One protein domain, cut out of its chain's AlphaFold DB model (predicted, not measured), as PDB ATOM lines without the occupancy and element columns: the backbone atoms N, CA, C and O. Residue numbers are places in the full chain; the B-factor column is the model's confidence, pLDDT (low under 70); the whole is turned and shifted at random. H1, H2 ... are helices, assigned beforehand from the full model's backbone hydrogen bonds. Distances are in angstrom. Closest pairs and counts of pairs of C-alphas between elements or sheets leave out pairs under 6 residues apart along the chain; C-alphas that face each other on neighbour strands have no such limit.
ATOM      1  N   MET A 577     240.120 243.845 203.712       81.56
ATOM      2  CA  MET A 577     241.387 243.308 204.208       81.56
ATOM      3  C   MET A 577     242.291 242.782 203.078       81.56
ATOM      4  O   MET A 577     243.512 242.756 203.244       81.56
ATOM      5  N   LEU A 578     241.710 242.413 201.930       82.75
ATOM      6  CA  LEU A 578     242.372 241.884 200.730       82.75
ATOM      7  C   LEU A 578     242.499 242.908 199.590       82.75
ATOM      8  O   LEU A 578     242.938 242.553 198.494       82.75
ATOM      9  N   SER A 579     242.175 244.176 199.849       83.88
ATOM     10  CA  SER A 579     242.402 245.266 198.898       83.88
ATOM     11  C   SER A 579     243.872 245.333 198.433       83.88
ATOM     12  O   SER A 579     244.788 244.988 199.203       83.88
ATOM     13  N   PRO A 580     244.137 245.767 197.182       84.19
ATOM     14  CA  PRO A 580     245.493 245.926 196.664       84.19
ATOM     15  C   PRO A 580     246.371 246.772 197.592       84.19
ATOM     16  O   PRO A 580     245.912 247.749 198.181       84.19
ATOM     17  N   ILE A 581     247.639 246.387 197.749       84.56
ATOM     18  CA  ILE A 581     248.568 247.109 198.627       84.56
ATOM     19  C   ILE A 581     248.917 248.455 197.990       84.56
ATOM     20  O   ILE A 581     249.432 248.498 196.872       84.56
ATOM     21  N   CYS A 582     248.653 249.539 198.712       81.75
ATOM     22  CA  CYS A 582     248.875 250.899 198.230       81.75
ATOM     23  C   CYS A 582     250.288 251.410 198.565       81.75
ATOM     24  O   CYS A 582     250.950 250.934 199.487       81.75
ATOM     25  N   SER A 583     250.759 252.432 197.842       84.06
ATOM     26  CA  SER A 583     252.106 253.015 198.005       84.06
ATOM     27  C   SER A 583     252.363 253.639 199.391       84.06
ATOM     28  O   SER A 583     253.515 253.746 199.835       84.06
ATOM     29  N   TYR A 584     251.300 254.034 200.095       85.75
ATOM     30  CA  TYR A 584     251.349 254.590 201.449       85.75
ATOM     31  C   TYR A 584     251.346 253.524 202.560       85.75
ATOM     32  O   TYR A 584     251.483 253.876 203.732       85.75
ATOM     33  N   GLU A 585     251.237 252.236 202.225       90.38
ATOM     34  CA  GLU A 585     251.233 251.133 203.191       90.38
ATOM     35  C   GLU A 585     252.611 250.460 203.311       90.38
ATOM     36  O   GLU A 585     253.449 250.498 202.404       90.38
ATOM     37  N   VAL A 586     252.859 249.813 204.451       90.00
ATOM     38  CA  VAL A 586     254.042 248.976 204.686       90.00
ATOM     39  C   VAL A 586     253.690 247.510 204.420       90.00
ATOM     40  O   VAL A 586     252.973 246.879 205.194       90.00
ATOM     41  N   VAL A 587     254.228 246.946 203.331       89.88
ATOM     42  CA  VAL A 587     253.853 245.625 202.774       89.88
ATOM     43  C   VAL A 587     253.844 244.491 203.808       89.88
ATOM     44  O   VAL A 587     252.910 243.692 203.847       89.88
ATOM     45  N   TRP A 588     254.883 244.381 204.640       92.12
ATOM     46  CA  TRP A 588     254.967 243.302 205.630       92.12
ATOM     47  C   TRP A 588     253.966 243.493 206.778       92.12
ATOM     48  O   TRP A 588     253.411 242.507 207.264       92.12
ATOM     49  N   LEU A 589     253.681 244.747 207.153       88.88
ATOM     50  CA  LEU A 589     252.713 245.073 208.195       88.88
ATOM     51  C   LEU A 589     251.292 244.744 207.737       88.88
ATOM     52  O   LEU A 589     250.546 244.173 208.518       88.88
ATOM     53  N   VAL A 590     250.954 244.993 206.462       90.38
ATOM     54  CA  VAL A 590     249.666 244.582 205.865       90.38
ATOM     55  C   VAL A 590     249.466 243.066 205.983       90.38
ATOM     56  O   VAL A 590     248.394 242.593 206.357       90.38
ATOM     57  N   ARG A 591     250.513 242.276 205.702       90.19
ATOM     58  CA  ARG A 591     250.456 240.807 205.811       90.19
ATOM     59  C   ARG A 591     250.298 240.343 207.260       90.19
ATOM     60  O   ARG A 591     249.571 239.384 207.511       90.19
ATOM     61  N   LEU A 592     250.973 241.002 208.202       91.75
ATOM     62  CA  LEU A 592     250.863 240.702 209.629       91.75
ATOM     63  C   LEU A 592     249.481 241.085 210.177       91.75
ATOM     64  O   LEU A 592     248.837 240.265 210.827       91.75
ATOM     65  N   SER A 593     249.002 242.292 209.864       91.00
ATOM     66  CA  SER A 593     247.690 242.787 210.281       91.00
ATOM     67  C   SER A 593     246.570 241.927 209.713       91.00
ATOM     68  O   SER A 593     245.626 241.626 210.431       91.00
ATOM     69  N   TYR A 594     246.700 241.469 208.462       90.25
ATOM     70  CA  TYR A 594     245.765 240.521 207.862       90.25
ATOM     71  C   TYR A 594     245.686 239.230 208.680       90.25
ATOM     72  O   TYR A 594     244.597 238.849 209.097       90.25
ATOM     73  N   LYS A 595     246.833 238.600 208.982       90.38
ATOM     74  CA  LYS A 595     246.885 237.364 209.782       90.38
ATOM     75  C   LYS A 595     246.261 237.547 211.165       90.38
ATOM     76  O   LYS A 595     245.442 236.721 211.565       90.38
ATOM     77  N   LEU A 596     246.609 238.628 211.866       91.19
ATOM     78  CA  LEU A 596     246.079 238.937 213.196       91.19
ATOM     79  C   LEU A 596     244.562 239.157 213.159       91.19
ATOM     80  O   LEU A 596     243.830 238.554 213.941       91.19
ATOM     81  N   SER A 597     244.088 239.960 212.207       90.06
ATOM     82  CA  SER A 597     242.663 240.183 211.971       90.06
ATOM     83  C   SER A 597     241.925 238.884 211.657       90.06
ATOM     84  O   SER A 597     240.878 238.629 212.240       90.06
ATOM     85  N   THR A 598     242.449 238.033 210.768       87.88
ATOM     86  CA  THR A 598     241.808 236.749 210.442       87.88
ATOM     87  C   THR A 598     241.798 235.785 211.621       87.88
ATOM     88  O   THR A 598     240.805 235.098 211.821       87.88
ATOM     89  N   TRP A 599     242.868 235.757 212.419       90.38
ATOM     90  CA  TRP A 599     242.950 234.909 213.601       90.38
ATOM     91  C   TRP A 599     241.924 235.335 214.656       90.38
ATOM     92  O   TRP A 599     241.165 234.493 215.125       90.38
ATOM     93  N   LEU A 600     241.815 236.635 214.951       87.88
ATOM     94  CA  LEU A 600     240.799 237.157 215.874       87.88
ATOM     95  C   LEU A 600     239.382 236.917 215.350       87.88
ATOM     96  O   LEU A 600     238.532 236.425 216.084       87.88
ATOM     97  N   ASN A 601     239.130 237.194 214.069       88.94
ATOM     98  CA  ASN A 601     237.816 236.946 213.477       88.94
ATOM     99  C   ASN A 601     237.429 235.458 213.537       88.94
ATOM    100  O   ASN A 601     236.268 235.154 213.788       88.94
ATOM    101  N   ALA A 602     238.389 234.537 213.392       86.19
ATOM    102  CA  ALA A 602     238.150 233.102 213.547       86.19
ATOM    103  C   ALA A 602     237.858 232.700 215.003       86.19
ATOM    104  O   ALA A 602     236.956 231.900 215.235       86.19
ATOM    105  N   GLN A 603     238.573 233.267 215.982       88.56
ATOM    106  CA  GLN A 603     238.341 232.992 217.408       88.56
ATOM    107  C   GLN A 603     236.967 233.483 217.887       88.56
ATOM    108  O   GLN A 603     236.324 232.820 218.694       88.56
ATOM    109  N   PHE A 604     236.499 234.621 217.365       83.12
ATOM    110  CA  PHE A 604     235.209 235.217 217.734       83.12
ATOM    111  C   PHE A 604     234.048 234.835 216.798       83.12
ATOM    112  O   PHE A 604     232.937 235.331 216.967       83.12
ATOM    113  N   GLY A 605     234.278 233.943 215.825       80.00
ATOM    114  CA  GLY A 605     233.229 233.418 214.945       80.00
ATOM    115  C   GLY A 605     232.664 234.420 213.929       80.00
ATOM    116  O   GLY A 605     231.544 234.236 213.452       80.00
ATOM    117  N   PHE A 606     233.407 235.473 213.577       82.06
ATOM    118  CA  PHE A 606     232.973 236.462 212.586       82.06
ATOM    119  C   PHE A 606     233.189 235.941 211.157       82.06
ATOM    120  O   PHE A 606     234.321 235.824 210.679       82.06
ATOM    121  N   VAL A 607     232.088 235.637 210.465       76.50
ATOM    122  CA  VAL A 607     232.086 235.089 209.098       76.50
ATOM    123  C   VAL A 607     232.362 236.188 208.063       76.50
ATOM    124  O   VAL A 607     231.901 237.319 208.201       76.50
ATOM    125  N   ASN A 608     233.130 235.865 207.015       78.69
ATOM    126  CA  ASN A 608     233.393 236.787 205.907       78.69
ATOM    127  C   ASN A 608     232.184 236.835 204.952       78.69
ATOM    128  O   ASN A 608     231.875 235.796 204.372       78.69
ATOM    129  N   PRO A 609     231.539 237.997 204.753       74.62
ATOM    130  CA  PRO A 609     230.416 238.149 203.822       74.62
ATOM    131  C   PRO A 609     230.851 238.190 202.346       74.62
ATOM    132  O   PRO A 609     230.014 238.044 201.461       74.62
ATOM    133  N   TYR A 610     232.141 238.415 202.074       77.81
ATOM    134  CA  TYR A 610     232.694 238.468 200.725       77.81
ATOM    135  C   TYR A 610     233.104 237.066 200.270       77.81
ATOM    136  O   TYR A 610     233.790 236.330 200.992       77.81
ATOM    137  N   HIS A 611     232.709 236.694 199.055       73.44
ATOM    138  CA  HIS A 611     232.930 235.366 198.493       73.44
ATOM    139  C   HIS A 611     233.469 235.453 197.065       73.44
ATOM    140  O   HIS A 611     233.178 236.382 196.320       73.44
ATOM    141  N   GLY A 612     234.281 234.468 196.675       72.31
ATOM    142  CA  GLY A 612     234.842 234.405 195.327       72.31
ATOM    143  C   GLY A 612     235.941 235.437 195.041       72.31
ATOM    144  O   GLY A 612     236.356 236.215 195.897       72.31
ATOM    145  N   LYS A 613     236.486 235.376 193.822       68.94
ATOM    146  CA  LYS A 613     237.534 236.296 193.331       68.94
ATOM    147  C   LYS A 613     237.009 237.258 192.268       68.94
ATOM    148  O   LYS A 613     237.748 238.149 191.852       68.94
ATOM    149  N   ARG A 614     235.795 237.031 191.757       73.88
ATOM    150  CA  ARG A 614     235.206 237.854 190.702       73.88
ATOM    151  C   ARG A 614     234.412 238.988 191.337       73.88
ATOM    152  O   ARG A 614     233.876 238.849 192.433       73.88
ATOM    153  N   LEU A 615     234.344 240.106 190.621       69.75
ATOM    154  CA  LEU A 615     233.559 241.270 191.023       69.75
ATOM    155  C   LEU A 615     232.089 240.882 191.246       69.75
ATOM    156  O   LEU A 615     231.535 241.194 192.293       69.75
ATOM    157  N   GLU A 616     231.525 240.136 190.288       75.50
ATOM    158  CA  GLU A 616     230.138 239.638 190.239       75.50
ATOM    159  C   GLU A 616     229.694 238.982 191.558       75.50
ATOM    160  O   GLU A 616     228.582 239.207 192.029       75.50
ATOM    161  N   ASP A 617     230.597 238.211 192.177       75.25
ATOM    162  CA  ASP A 617     230.334 237.402 193.373       75.25
ATOM    163  C   ASP A 617     230.092 238.271 194.626       75.25
ATOM    164  O   ASP A 617     229.531 237.803 195.614       75.25
ATOM    165  N   ASN A 618     230.521 239.539 194.591       76.69
ATOM    166  CA  ASN A 618     230.533 240.453 195.734       76.69
ATOM    167  C   ASN A 618     229.585 241.654 195.567       76.69
ATOM    168  O   ASN A 618     229.496 242.486 196.465       76.69
ATOM    169  N   LEU A 619     228.860 241.743 194.444       70.81
ATOM    170  CA  LEU A 619     227.978 242.874 194.118       70.81
ATOM    171  C   LEU A 619     226.725 242.963 195.004       70.81
ATOM    172  O   LEU A 619     226.176 244.045 195.180       70.81
ATOM    173  N   GLY A 620     226.262 241.831 195.544       67.38
ATOM    174  CA  GLY A 620     225.067 241.755 196.394       67.38
ATOM    175  C   GLY A 620     225.322 242.013 197.883       67.38
ATOM    176  O   GLY A 620     224.388 241.926 198.679       67.38
ATOM    177  N   VAL A 621     226.570 242.283 198.278       70.69
ATOM    178  CA  VAL A 621     226.946 242.514 199.678       70.69
ATOM    179  C   VAL A 621     226.763 243.996 200.001       70.69
ATOM    180  O   VAL A 621     227.564 244.821 199.575       70.69
ATOM    181  N   ASP A 622     225.717 244.341 200.757       65.88
ATOM    182  CA  ASP A 622     225.483 245.719 201.207       65.88
ATOM    183  C   ASP A 622     226.426 246.083 202.379       65.88
ATOM    184  O   ASP A 622     226.270 245.527 203.481       65.88
ATOM    185  N   PRO A 623     227.387 247.014 202.186       63.16
ATOM    186  CA  PRO A 623     228.344 247.409 203.217       63.16
ATOM    187  C   PRO A 623     227.701 248.181 204.381       63.16
ATOM    188  O   PRO A 623     228.304 248.258 205.451       63.16
ATOM    189  N   ALA A 624     226.499 248.739 204.197       60.03
ATOM    190  CA  ALA A 624     225.766 249.471 205.230       60.03
ATOM    191  C   ALA A 624     224.873 248.562 206.091       60.03
ATOM    192  O   ALA A 624     224.307 249.011 207.093       60.03
ATOM    193  N   SER A 625     224.740 247.280 205.732       64.12
ATOM    194  CA  SER A 625     223.841 246.378 206.441       64.12
ATOM    195  C   SER A 625     224.381 246.031 207.845       64.12
ATOM    196  O   SER A 625     225.491 245.516 208.004       64.12
ATOM    197  N   PRO A 626     223.593 246.245 208.915       56.09
ATOM    198  CA  PRO A 626     224.028 245.959 210.282       56.09
ATOM    199  C   PRO A 626     224.209 244.456 210.546       56.09
ATOM    200  O   PRO A 626     224.817 244.087 211.545       56.09
ATOM    201  N   PHE A 627     223.719 243.583 209.659       53.44
ATOM    202  CA  PHE A 627     223.921 242.130 209.704       53.44
ATOM    203  C   PHE A 627     225.262 241.672 209.095       53.44
ATOM    204  O   PHE A 627     225.660 240.537 209.334       53.44
ATOM    205  N   VAL A 628     225.995 242.561 208.410       57.59
ATOM    206  CA  VAL A 628     227.402 242.382 207.976       57.59
ATOM    207  C   VAL A 628     228.415 242.810 209.073       57.59
ATOM    208  O   VAL A 628     229.622 242.601 208.960       57.59
ATOM    209  N   ARG A 629     227.884 243.357 210.179       58.88
ATOM    210  CA  ARG A 629     228.326 243.316 211.591       58.88
ATOM    211  C   ARG A 629     229.809 242.990 211.855       58.88
ATOM    212  O   ARG A 629     230.189 241.843 212.035       58.88
ATOM    213  N   PHE A 630     230.602 244.054 211.984       68.19
ATOM    214  CA  PHE A 630     231.865 244.153 212.734       68.19
ATOM    215  C   PHE A 630     232.885 243.006 212.560       68.19
ATOM    216  O   PHE A 630     232.823 241.973 213.220       68.19
ATOM    217  N   ARG A 631     233.921 243.259 211.752       80.50
ATOM    218  CA  ARG A 631     235.142 242.441 211.695       80.50
ATOM    219  C   ARG A 631     236.319 243.225 212.249       80.50
ATOM    220  O   ARG A 631     236.477 244.411 211.957       80.50
ATOM    221  N   PHE A 632     237.201 242.545 212.972       83.69
ATOM    222  CA  PHE A 632     238.490 243.111 213.344       83.69
ATOM    223  C   PHE A 632     239.301 243.396 212.081       83.69
ATOM    224  O   PHE A 632     239.763 242.469 211.416       83.69
ATOM    225  N   ASN A 633     239.504 244.674 211.764       87.88
ATOM    226  CA  ASN A 633     240.321 245.125 210.642       87.88
ATOM    227  C   ASN A 633     241.464 246.015 211.145       87.88
ATOM    228  O   ASN A 633     241.301 247.214 211.341       87.88
ATOM    229  N   PHE A 634     242.642 245.419 211.323       88.56
ATOM    230  CA  PHE A 634     243.847 246.107 211.780       88.56
ATOM    231  C   PHE A 634     244.694 246.664 210.635       88.56
ATOM    232  O   PHE A 634     245.792 247.163 210.870       88.56
ATOM    233  N   ARG A 635     244.214 246.600 209.386       88.19
ATOM    234  CA  ARG A 635     244.990 247.039 208.220       88.19
ATOM    235  C   ARG A 635     245.366 248.519 208.281       88.19
ATOM    236  O   ARG A 635     246.444 248.881 207.822       88.19
ATOM    237  N   PHE A 636     244.544 249.360 208.912       87.75
ATOM    238  CA  PHE A 636     244.838 250.788 209.065       87.75
ATOM    239  C   PHE A 636     246.176 251.054 209.784       87.75
ATOM    240  O   PHE A 636     246.817 252.065 209.506       87.75
ATOM    241  N   LEU A 637     246.644 250.144 210.652       87.38
ATOM    242  CA  LEU A 637     247.948 250.257 211.322       87.38
ATOM    243  C   LEU A 637     249.126 250.191 210.339       87.38
ATOM    244  O   LEU A 637     250.208 250.680 210.648       87.38
ATOM    245  N   ALA A 638     248.926 249.618 209.149       90.00
ATOM    246  CA  ALA A 638     249.952 249.498 208.117       90.00
ATOM    247  C   ALA A 638     250.193 250.782 207.313       90.00
ATOM    248  O   ALA A 638     251.134 250.825 206.517       90.00
ATOM    249  N   SER A 639     249.385 251.827 207.513       91.00
ATOM    250  CA  SER A 639     249.590 253.131 206.878       91.00
ATOM    251  C   SER A 639     250.788 253.859 207.491       91.00
ATOM    252  O   SER A 639     250.863 254.031 208.707       91.00
ATOM    253  N   LYS A 640     251.697 254.361 206.642       90.25
ATOM    254  CA  LYS A 640     252.858 255.173 207.063       90.25
ATOM    255  C   LYS A 640     252.439 256.397 207.884       90.25
ATOM    256  O   LYS A 640     253.119 256.755 208.841       90.25
ATOM    257  N   VAL A 641     251.304 257.005 207.536       88.50
ATOM    258  CA  VAL A 641     250.755 258.176 208.234       88.50
ATOM    259  C   VAL A 641     250.286 257.793 209.639       88.50
ATOM    260  O   VAL A 641     250.673 258.435 210.612       88.50
ATOM    261  N   ASN A 642     249.540 256.697 209.779       89.62
ATOM    262  CA  ASN A 642     249.080 256.230 211.091       89.62
ATOM    263  C   ASN A 642     250.249 255.807 211.981       89.62
ATOM    264  O   ASN A 642     250.259 256.119 213.169       89.62
ATOM    265  N   LEU A 643     251.272 255.177 211.401       89.94
ATOM    266  CA  LEU A 643     252.498 254.845 212.120       89.94
ATOM    267  C   LEU A 643     253.212 256.106 212.638       89.94
ATOM    268  O   LEU A 643     253.723 256.099 213.754       89.94
ATOM    269  N   SER A 644     253.205 257.198 211.860       89.06
ATOM    270  CA  SER A 644     253.780 258.484 212.280       89.06
ATOM    271  C   SER A 644     253.003 259.131 213.430       89.06
ATOM    272  O   SER A 644     253.621 259.618 214.376       89.06
ATOM    273  N   TYR A 645     251.668 259.057 213.414       90.38
ATOM    274  CA  TYR A 645     250.838 259.530 214.524       90.38
ATOM    275  C   TYR A 645     251.045 258.698 215.787       90.38
ATOM    276  O   TYR A 645     251.172 259.263 216.868       90.38
ATOM    277  N   ILE A 646     251.142 257.370 215.660       90.38
ATOM    278  CA  ILE A 646     251.433 256.479 216.790       90.38
ATOM    279  C   ILE A 646     252.818 256.784 217.365       90.38
ATOM    280  O   ILE A 646     252.955 256.895 218.579       90.38
ATOM    281  N   ALA A 647     253.829 256.982 216.517       90.44
ATOM    282  CA  ALA A 647     255.165 257.362 216.966       90.44
ATOM    283  C   ALA A 647     255.158 258.715 217.699       90.44
ATOM    284  O   ALA A 647     255.751 258.830 218.769       90.44
ATOM    285  N   GLY A 648     254.443 259.713 217.169       92.12
ATOM    286  CA  GLY A 648     254.264 261.010 217.823       92.12
ATOM    287  C   GLY A 648     253.534 260.905 219.164       92.12
ATOM    288  O   GLY A 648     253.952 261.523 220.137       92.12
ATOM    289  N   PHE A 649     252.491 260.077 219.244       92.31
ATOM    290  CA  PHE A 649     251.741 259.831 220.475       92.31
ATOM    291  C   PHE A 649     252.582 259.117 221.541       92.31
ATOM    292  O   PHE A 649     252.574 259.518 222.700       92.31
ATOM    293  N   VAL A 650     253.360 258.102 221.153       92.25
ATOM    294  CA  VAL A 650     254.287 257.405 222.059       92.25
ATOM    295  C   VAL A 650     255.388 258.346 222.540       92.25
ATOM    296  O   VAL A 650     255.724 258.328 223.719       92.25
ATOM    297  N   LEU A 651     255.919 259.200 221.661       91.81
ATOM    298  CA  LEU A 651     256.907 260.207 222.038       91.81
ATOM    299  C   LEU A 651     256.313 261.235 223.005       91.81
ATOM    300  O   LEU A 651     256.955 261.581 223.986       91.81
ATOM    301  N   LEU A 652     255.073 261.671 222.782       91.62
ATOM    302  CA  LEU A 652     254.362 262.573 223.684       91.62
ATOM    303  C   LEU A 652     254.101 261.928 225.054       91.62
ATOM    304  O   LEU A 652     254.333 262.572 226.071       91.62
ATOM    305  N   LEU A 653     253.694 260.656 225.097       91.50
ATOM    306  CA  LEU A 653     253.562 259.905 226.349       91.50
ATOM    307  C   LEU A 653     254.905 259.717 227.058       91.50
ATOM    308  O   LEU A 653     254.966 259.817 228.275       91.50
ATOM    309  N   TYR A 654     255.979 259.470 226.309       92.06
ATOM    310  CA  TYR A 654     257.325 259.364 226.861       92.06
ATOM    311  C   TYR A 654     257.783 260.696 227.464       92.06
ATOM    312  O   TYR A 654     258.296 260.720 228.579       92.06
ATOM    313  N   VAL A 655     257.538 261.810 226.769       90.25
ATOM    314  CA  VAL A 655     257.817 263.160 227.277       90.25
ATOM    315  C   VAL A 655     257.005 263.434 228.544       90.25
ATOM    316  O   VAL A 655     257.593 263.843 229.533       90.25
ATOM    317  N   LEU A 656     255.702 263.133 228.555       88.56
ATOM    318  CA  LEU A 656     254.812 263.297 229.718       88.56
ATOM    319  C   LEU A 656     255.084 262.333 230.883       88.56
ATOM    320  O   LEU A 656     254.519 262.511 231.951       88.56
ATOM    321  N   TYR A 657     255.858 261.272 230.669       87.38
ATOM    322  CA  TYR A 657     256.248 260.341 231.729       87.38
ATOM    323  C   TYR A 657     257.551 260.775 232.419       87.38
ATOM    324  O   TYR A 657     257.783 260.431 233.575       87.38
ATOM    325  N   PHE A 658     258.413 261.506 231.704       79.06
ATOM    326  CA  PHE A 658     259.689 262.022 232.216       79.06
ATOM    327  C   PHE A 658     259.638 263.496 232.654       79.06
ATOM    328  O   PHE A 658     260.599 263.975 233.259       79.06
ATOM    329  N   TRP A 659     258.544 264.193 232.352       62.16
ATOM    330  CA  TRP A 659     258.142 265.477 232.931       62.16
ATOM    331  C   TRP A 659     257.040 265.243 233.954       62.16
ATOM    332  O   TRP A 659     257.069 265.923 235.004       62.16
TER     333      TRP A 659
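This is residues 577 to 659 of the 659 residues of an uncharacterized protein of Phytophthora megakarya (UniProt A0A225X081). A long helix, H3, sticks out as an arm with residues 647 to 658, from a loose body in which H1 and the short H2 pack together. Between H1 and H2 the chain makes a large loop, residues 604 to 634, which reaches toward the end of the model opposite the arm and folds back; residues 612 to 617 stick out from it. The printed part has 83 residues with three named helices, H1, H2, H3 in chain order, and no named strand; the class is all helix, though under half of the residues are in named elements. It is loose, with a radius of gyration of the C-alphas of 16.7 A, and elongated, spanning 55 by 29 by 23 A.

Start at Met 577, C-alpha at (241.387, 243.308, 204.208). Find C-alpha 587 at (253.853, 245.625, 202.774); from there H1, residues 587 to 603, runs 24.8 A. After the loop look for H2, residues 635 to 638, 5.5 A long. H3, residues 640 to 658, then runs 26.9 A to C-alpha 658 at (259.689, 262.022, 232.216).

Look first at Leu 589 and Ala 638, the closest C-alphas of H1 and H2, 5.2 A apart: the two helices touch, H1 with residues 587 to 594 alone. H2 and H3 are close but not clearly touching; their closest C-alphas, of Leu 637 and Leu 643, are 6.5 A apart. H1 and H3 are apart. In H1 and H3 every O i to N i+4 pair is within hydrogen-bond range; H2 is too short for such a pair.

The two C-alphas farthest apart, of Glu 616 and Trp 659, are 57.2 A apart. The link from H1 to H2 is long, that from H2 to H3 tight. The printed part has no cut and ends at 659, the chain's last residue. Confidence is under 70 at residues 613, 615, 620, 622 to 630 and 659.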